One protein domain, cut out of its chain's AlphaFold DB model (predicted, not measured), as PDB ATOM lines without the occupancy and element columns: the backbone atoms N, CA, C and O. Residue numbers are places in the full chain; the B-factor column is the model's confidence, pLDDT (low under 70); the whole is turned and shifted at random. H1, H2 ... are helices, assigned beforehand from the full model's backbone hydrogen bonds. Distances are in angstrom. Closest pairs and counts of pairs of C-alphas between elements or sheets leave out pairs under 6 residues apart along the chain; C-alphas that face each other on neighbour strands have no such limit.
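Overview. This is residues 126 to 181 of the 185 residues of the protein "RING-type domain-containing protein" of viral metagenome (UniProt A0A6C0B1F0). Picture a loose chain of helices strung along a rod: a helical hairpin of H1 and H2 makes one end, the short helix H3 sits at the hairpin's open end, and the short helix H4 with a tail makes the other end. Between H2 and H3 the chain swings out in a long loop, residues 147 to 157, and folds back; residues 172 to 181, of which 172 to 177 belong to H4, stick out free. The printed part has 56 residues, with four named helices in the order H1, H2, H3, H4, no named strand, and the class all helix. The whole is loose, with a radius of gyration of the C-alphas of 13.9 A, and spans 46 by 22 by 16 A.

Arrangement. Start at the first printed residue, where H1, residues 126 to 136, touches H2, residues 138 to 146. Look at Ala 133 and Ile 141, whose C-alphas are the closest of the two helices, 5.1 A apart. H1 and H2 form a helical hairpin, at a shallow tilt of 28 degrees, opposite ways. Next comes H3, residues 158 to 164, which is close to H2 but not clearly touching it; their closest C-alphas, those of Ile 144 and Ser 159, are 7.5 A apart. The lines of H2 and H3 are about perpendicular, at 87 degrees. H1 and H3 are near each other, with 5 pairs of C-alphas within 10 A. H4, residues 171 to 177, is apart from H1, H2 and H3. In H1, H2 and H3 every O i to N i+4 pair is within hydrogen-bond range; in H4 2 of 3 are.

Along the chain. Find C-alpha 126 at (207.040, 152.438, 166.583); from there H1 runs 15.1 A to C-alpha 136. H2 begins at C-alpha 138, at (200.339, 141.508, 177.223), and runs 12.3 A to C-alpha 146. H3 runs 9.9 A from C-alpha 158 to C-alpha 164. H4 runs 10.1 A from C-alpha 171 to C-alpha 177, at (204.231, 161.191, 148.980).

Size, cuts and confidence. The two C-alphas farthest apart are those of Gly 137 and Val 181, 46.8 A. Without the stretch that stands free, the body of 46 residues spans 35 by 20 by 12 A. The printed part has no cut. The link from H1 to H2 is tight, with 1 residue, that from H2 to H3 is long, with 11, and that from H3 to H4 is short, with 6. In the B-factor column of this predicted model, the mean pLDDT of the printed part is 71.1; look for values under 70 at residues 148 to 156 and 166 to 181. The mean pLDDT of H4 is 51.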
ATOM      1  N   MET A 126     208.164 153.349 166.343       87.06
ATOM      2  CA  MET A 126     207.040 152.438 166.583       87.06
ATOM      3  C   MET A 126     207.476 151.007 166.919       87.06
ATOM      4  O   MET A 126     206.812 150.330 167.705       87.06
ATOM      5  N   VAL A 127     208.575 150.520 166.337       90.00
ATOM      6  CA  VAL A 127     209.165 149.222 166.696       90.00
ATOM      7  C   VAL A 127     209.629 149.246 168.149       90.00
ATOM      8  O   VAL A 127     209.295 148.332 168.903       90.00
ATOM      9  N   THR A 128     210.336 150.296 168.564       92.69
ATOM     10  CA  THR A 128     210.794 150.466 169.948       92.69
ATOM     11  C   THR A 128     209.619 150.607 170.912       92.69
ATOM     12  O   THR A 128     209.576 149.897 171.912       92.69
ATOM     13  N   ALA A 129     208.606 151.412 170.580       90.50
ATOM     14  CA  ALA A 129     207.398 151.555 171.394       90.50
ATOM     15  C   ALA A 129     206.685 150.210 171.618       90.50
ATOM     16  O   ALA A 129     206.253 149.907 172.729       90.50
ATOM     17  N   ARG A 130     206.611 149.354 170.589       90.81
ATOM     18  CA  ARG A 130     206.056 147.996 170.725       90.81
ATOM     19  C   ARG A 130     206.915 147.080 171.595       90.81
ATOM     20  O   ARG A 130     206.352 146.230 172.278       90.81
ATOM     21  N   LYS A 131     208.246 147.217 171.570       93.75
ATOM     22  CA  LYS A 131     209.143 146.459 172.462       93.75
ATOM     23  C   LYS A 131     208.901 146.845 173.920       93.75
ATOM     24  O   LYS A 131     208.592 145.965 174.713       93.75
ATOM     25  N   VAL A 132     208.897 148.145 174.221       94.56
ATOM     26  CA  VAL A 132     208.596 148.664 175.567       94.56
ATOM     27  C   VAL A 132     207.212 148.200 176.030       94.56
ATOM     28  O   VAL A 132     207.062 147.667 177.120       94.56
ATOM     29  N   ALA A 133     206.192 148.289 175.175       92.81
ATOM     30  CA  ALA A 133     204.853 147.816 175.528       92.81
ATOM     31  C   ALA A 133     204.775 146.300 175.764       92.81
ATOM     32  O   ALA A 133     203.934 145.845 176.534       92.81
ATOM     33  N   ARG A 134     205.634 145.504 175.115       93.75
ATOM     34  CA  ARG A 134     205.734 144.065 175.386       93.75
ATOM     35  C   ARG A 134     206.321 143.807 176.772       93.75
ATOM     36  O   ARG A 134     205.810 142.933 177.463       93.75
ATOM     37  N   GLU A 135     207.333 144.574 177.174       95.88
ATOM     38  CA  GLU A 135     207.941 144.514 178.514       95.88
ATOM     39  C   GLU A 135     206.956 144.945 179.611       95.88
ATOM     40  O   GLU A 135     206.924 144.344 180.678       95.88
ATOM     41  N   MET A 136     206.083 145.918 179.327       95.44
ATOM     42  CA  MET A 136     205.008 146.335 180.241       95.44
ATOM     43  C   MET A 136     203.918 145.264 180.425       95.44
ATOM     44  O   MET A 136     203.182 145.286 181.411       95.44
ATOM     45  N   GLY A 137     203.785 144.339 179.472       95.00
ATOM     46  CA  GLY A 137     202.916 143.170 179.563       95.00
ATOM     47  C   GLY A 137     201.878 143.034 178.436       95.00
ATOM     48  O   GLY A 137     201.658 143.950 177.637       95.00
ATOM     49  N   PRO A 138     201.177 141.884 178.368       92.88
ATOM     50  CA  PRO A 138     200.339 141.508 177.223       92.88
ATOM     51  C   PRO A 138     199.205 142.492 176.901       92.88
ATOM     52  O   PRO A 138     198.880 142.715 175.734       92.88
ATOM     53  N   LYS A 139     198.626 143.130 177.928       94.00
ATOM     54  CA  LYS A 139     197.543 144.114 177.770       94.00
ATOM     55  C   LYS A 139     197.996 145.354 176.988       94.00
ATOM     56  O   LYS A 139     197.233 145.873 176.176       94.00
ATOM     57  N   PHE A 140     199.231 145.812 177.192       91.81
ATOM     58  CA  PHE A 140     199.752 147.031 176.567       91.81
ATOM     59  C   PHE A 140     200.103 146.816 175.093       91.81
ATOM     60  O   PHE A 140     199.732 147.627 174.246       91.81
ATOM     61  N   ILE A 141     200.736 145.689 174.749       89.75
ATOM     62  CA  ILE A 141     201.002 145.349 173.343       89.75
ATOM     63  C   ILE A 141     199.705 145.093 172.559       89.75
ATOM     64  O   ILE A 141     199.601 145.503 171.403       89.75
ATOM     65  N   ALA A 142     198.686 144.492 173.187       88.12
ATOM     66  CA  ALA A 142     197.362 144.345 172.584       88.12
ATOM     67  C   ALA A 142     196.694 145.710 172.322       88.12
ATOM     68  O   ALA A 142     196.122 145.917 171.248       88.12
ATOM     69  N   ALA A 143     196.823 146.668 173.247       87.69
ATOM     70  CA  ALA A 143     196.327 148.034 173.066       87.69
ATOM     71  C   ALA A 143     197.028 148.758 171.899       87.69
ATOM     72  O   ALA A 143     196.368 149.343 171.047       87.69
ATOM     73  N   ILE A 144     198.356 148.655 171.779       86.62
ATOM     74  CA  ILE A 144     199.084 149.259 170.648       86.62
ATOM     75  C   ILE A 144     198.732 148.583 169.316       86.62
ATOM     76  O   ILE A 144     198.610 149.253 168.295       86.62
ATOM     77  N   ASN A 145     198.556 147.261 169.289       83.81
ATOM     78  CA  ASN A 145     198.211 146.543 168.057       83.81
ATOM     79  C   ASN A 145     196.759 146.769 167.605       83.81
ATOM     80  O   ASN A 145     196.455 146.596 166.421       83.81
ATOM     81  N   SER A 146     195.876 147.154 168.531       81.31
ATOM     82  CA  SER A 146     194.490 147.539 168.246       81.31
ATOM     83  C   SER A 146     194.342 149.001 167.821       81.31
ATOM     84  O   SER A 146     193.271 149.371 167.343       81.31
ATOM     85  N   ASP A 147     195.415 149.802 167.868       76.44
ATOM     86  CA  ASP A 147     195.489 151.125 167.238       76.44
ATOM     87  C   ASP A 147     195.582 151.003 165.706       76.44
ATOM     88  O   ASP A 147     196.569 151.348 165.051       76.44
ATOM     89  N   ARG A 148     194.523 150.452 165.116       60.44
ATOM     90  CA  ARG A 148     194.225 150.534 163.691       60.44
ATOM     91  C   ARG A 148     193.336 151.749 163.508       60.44
ATOM     92  O   ARG A 148     192.319 151.860 164.178       60.44
ATOM     93  N   THR A 149     193.695 152.641 162.589       56.28
ATOM     94  CA  THR A 149     192.809 153.720 162.128       56.28
ATOM     95  C   THR A 149     191.444 153.126 161.762       56.28
ATOM     96  O   THR A 149     191.361 152.424 160.750       56.28
ATOM     97  N   PRO A 150     190.375 153.367 162.543       46.22
ATOM     98  CA  PRO A 150     189.055 152.887 162.190       46.22
ATOM     99  C   PRO A 150     188.508 153.853 161.146       46.22
ATOM    100  O   PRO A 150     188.170 154.976 161.495       46.22
ATOM    101  N   ASN A 151     188.506 153.449 159.872       47.19
ATOM    102  CA  ASN A 151     187.766 154.036 158.740       47.19
ATOM    103  C   ASN A 151     187.770 155.565 158.518       47.19
ATOM    104  O   ASN A 151     187.145 156.044 157.574       47.19
ATOM    105  N   ASN A 152     188.517 156.354 159.281       48.66
ATOM    106  CA  ASN A 152     188.634 157.782 159.069       48.66
ATOM    107  C   ASN A 152     189.758 158.021 158.076       48.66
ATOM    108  O   ASN A 152     190.914 158.196 158.456       48.66
ATOM    109  N   ARG A 153     189.376 158.103 156.795       48.94
ATOM    110  CA  ARG A 153     190.187 158.574 155.652       48.94
ATOM    111  C   ARG A 153     190.986 159.865 155.917       48.94
ATOM    112  O   ARG A 153     191.818 160.234 155.099       48.94
ATOM    113  N   TRP A 154     190.733 160.540 157.040       49.41
ATOM    114  CA  TRP A 154     191.208 161.878 157.373       49.41
ATOM    115  C   TRP A 154     191.897 161.993 158.748       49.41
ATOM    116  O   TRP A 154     192.432 163.059 159.050       49.41
ATOM    117  N   GLY A 155     191.912 160.931 159.572       53.72
ATOM    118  CA  GLY A 155     192.442 160.951 160.946       53.72
ATOM    119  C   GLY A 155     193.759 160.179 161.118       53.72
ATOM    120  O   GLY A 155     193.949 159.128 160.514       53.72
ATOM    121  N   ALA A 156     194.666 160.675 161.966       60.66
ATOM    122  CA  ALA A 156     195.859 159.933 162.390       60.66
ATOM    123  C   ALA A 156     195.484 158.940 163.491       60.66
ATOM    124  O   ALA A 156     194.614 159.223 164.321       60.66
ATOM    125  N   SER A 157     196.186 157.803 163.522       70.38
ATOM    126  CA  SER A 157     196.114 156.847 164.629       70.38
ATOM    127  C   SER A 157     196.417 157.530 165.967       70.38
ATOM    128  O   SER A 157     197.044 158.597 166.015       70.38
ATOM    129  N   ILE A 158     195.954 156.940 167.069       76.06
ATOM    130  CA  ILE A 158     196.201 157.488 168.408       76.06
ATOM    131  C   ILE A 158     197.709 157.510 168.671       76.06
ATOM    132  O   ILE A 158     198.233 158.546 169.071       76.06
ATOM    133  N   SER A 159     198.428 156.444 168.308       74.50
ATOM    134  CA  SER A 159     199.894 156.392 168.377       74.50
ATOM    135  C   SER A 159     200.560 157.552 167.648       74.50
ATOM    136  O   SER A 159     201.481 158.153 168.191       74.50
ATOM    137  N   LYS A 160     200.087 157.921 166.451       71.56
ATOM    138  CA  LYS A 160     200.694 159.014 165.685       71.56
ATOM    139  C   LYS A 160     200.509 160.375 166.350       71.56
ATOM    140  O   LYS A 160     201.449 161.165 166.382       71.56
ATOM    141  N   ARG A 161     199.320 160.633 166.901       74.75
ATOM    142  CA  ARG A 161     199.027 161.870 167.639       74.75
ATOM    143  C   ARG A 161     199.825 161.957 168.932       74.75
ATOM    144  O   ARG A 161     200.396 163.001 169.219       74.75
ATOM    145  N   THR A 162     199.885 160.866 169.687       80.81
ATOM    146  CA  THR A 162     200.511 160.847 171.011       80.81
ATOM    147  C   THR A 162     202.036 160.816 170.938       80.81
ATOM    148  O   THR A 162     202.682 161.537 171.686       80.81
ATOM    149  N   ILE A 163     202.624 160.013 170.044       81.19
ATOM    150  CA  ILE A 163     204.083 159.824 169.978       81.19
ATOM    151  C   ILE A 163     204.755 160.912 169.138       81.19
ATOM    152  O   ILE A 163     205.815 161.401 169.511       81.19
ATOM    153  N   PHE A 164     204.156 161.300 168.009       76.62
ATOM    154  CA  PHE A 164     204.768 162.267 167.092       76.62
ATOM    155  C   PHE A 164     204.163 163.674 167.197       76.62
ATOM    156  O   PHE A 164     204.577 164.563 166.459       76.62
ATOM    157  N   GLY A 165     203.161 163.892 168.060       70.50
ATOM    158  CA  GLY A 165     202.479 165.188 168.185       70.50
ATOM    159  C   GLY A 165     201.720 165.612 166.919       70.50
ATOM    160  O   GLY A 165     201.329 166.771 166.783       70.50
ATOM    161  N   VAL A 166     201.524 164.695 165.963       66.69
ATOM    162  CA  VAL A 166     200.946 165.011 164.653       66.69
ATOM    163  C   VAL A 166     199.429 164.979 164.748       66.69
ATOM    164  O   VAL A 166     198.822 163.909 164.746       66.69
ATOM    165  N   ASN A 167     198.803 166.153 164.777       57.91
ATOM    166  CA  ASN A 167     197.360 166.298 164.605       57.91
ATOM    167  C   ASN A 167     197.069 166.542 163.109       57.91
ATOM    168  O   ASN A 167     197.512 167.563 162.574       57.91
ATOM    169  N   PRO A 168     196.402 165.634 162.374       56.78
ATOM    170  CA  PRO A 168     196.214 165.827 160.943       56.78
ATOM    171  C   PRO A 168     195.104 166.835 160.651       56.78
ATOM    172  O   PRO A 168     194.112 166.925 161.370       56.78
ATOM    173  N   PRO A 169     195.181 167.445 159.467       50.50
ATOM    174  CA  PRO A 169     194.350 166.922 158.395       50.50
ATOM    175  C   PRO A 169     195.231 166.043 157.509       50.50
ATOM    176  O   PRO A 169     196.321 166.464 157.118       50.50
ATOM    177  N   GLY A 170     194.778 164.819 157.196       52.12
ATOM    178  CA  GLY A 170     195.552 163.753 156.525       52.12
ATOM    179  C   GLY A 170     196.145 164.102 155.149       52.12
ATOM    180  O   GLY A 170     196.747 163.263 154.489       52.12
ATOM    181  N   TYR A 171     196.004 165.354 154.720       47.34
ATOM    182  CA  TYR A 171     196.472 165.922 153.469       47.34
ATOM    183  C   TYR A 171     197.949 166.366 153.485       47.34
ATOM    184  O   TYR A 171     198.561 166.437 152.420       47.34
ATOM    185  N   ARG A 172     198.548 166.675 154.651       52.09
ATOM    186  CA  ARG A 172     199.933 167.203 154.717       52.09
ATOM    187  C   ARG A 172     200.997 166.131 154.451       52.09
ATOM    188  O   ARG A 172     201.867 166.360 153.618       52.09
ATOM    189  N   ASP A 173     200.856 164.941 155.030       53.28
ATOM    190  CA  ASP A 173     201.786 163.827 154.781       53.28
ATOM    191  C   ASP A 173     201.611 163.232 153.376       53.28
ATOM    192  O   ASP A 173     202.585 162.855 152.724       53.28
ATOM    193  N   TRP A 174     200.378 163.194 152.852       50.38
ATOM    194  CA  TRP A 174     200.119 162.726 151.486       50.38
ATOM    195  C   TRP A 174     200.792 163.623 150.434       50.38
ATOM    196  O   TRP A 174     201.352 163.113 149.464       50.38
ATOM    197  N   LYS A 175     200.853 164.942 150.647       51.41
ATOM    198  CA  LYS A 175     201.598 165.855 149.762       51.41
ATOM    199  C   LYS A 175     203.106 165.579 149.726       51.41
ATOM    200  O   LYS A 175     203.733 165.848 148.708       51.41
ATOM    201  N   LEU A 176     203.672 164.983 150.779       52.28
ATOM    202  CA  LEU A 176     205.064 164.511 150.784       52.28
ATOM    203  C   LEU A 176     205.245 163.201 149.999       52.28
ATOM    204  O   LEU A 176     206.353 162.875 149.582       52.28
ATOM    205  N   THR A 177     204.173 162.427 149.787       46.88
ATOM    206  CA  THR A 177     204.231 161.191 148.980       46.88
ATOM    207  C   THR A 177     204.213 161.459 147.477       46.88
ATOM    208  O   THR A 177     204.746 160.649 146.721       46.88
ATOM    209  N   HIS A 178     203.637 162.590 147.064       49.41
ATOM    210  CA  HIS A 178     203.520 163.018 145.674       49.41
ATOM    211  C   HIS A 178     203.748 164.534 145.606       49.41
ATOM    212  O   HIS A 178     202.764 165.280 145.670       49.41
ATOM    213  N   PRO A 179     205.002 165.010 145.489       52.56
ATOM    214  CA  PRO A 179     205.293 166.427 145.306       52.56
ATOM    215  C   PRO A 179     204.799 166.872 143.923       52.56
ATOM    216  O   PRO A 179     205.551 167.005 142.967       52.56
ATOM    217  N   ARG A 180     203.487 167.056 143.791       53.25
ATOM    218  CA  ARG A 180     202.879 167.730 142.653       53.25
ATOM    219  C   ARG A 180     202.993 169.213 142.951       53.25
ATOM    220  O   ARG A 180     202.263 169.722 143.805       53.25
ATOM    221  N   VAL A 181     203.920 169.898 142.288       54.81
ATOM    222  CA  VAL A 181     203.856 171.358 142.221       54.81
ATOM    223  C   VAL A 181     202.638 171.665 141.362       54.81
ATOM    224  O   VAL A 181     202.622 171.427 140.159       54.81
TER     225      VAL A 181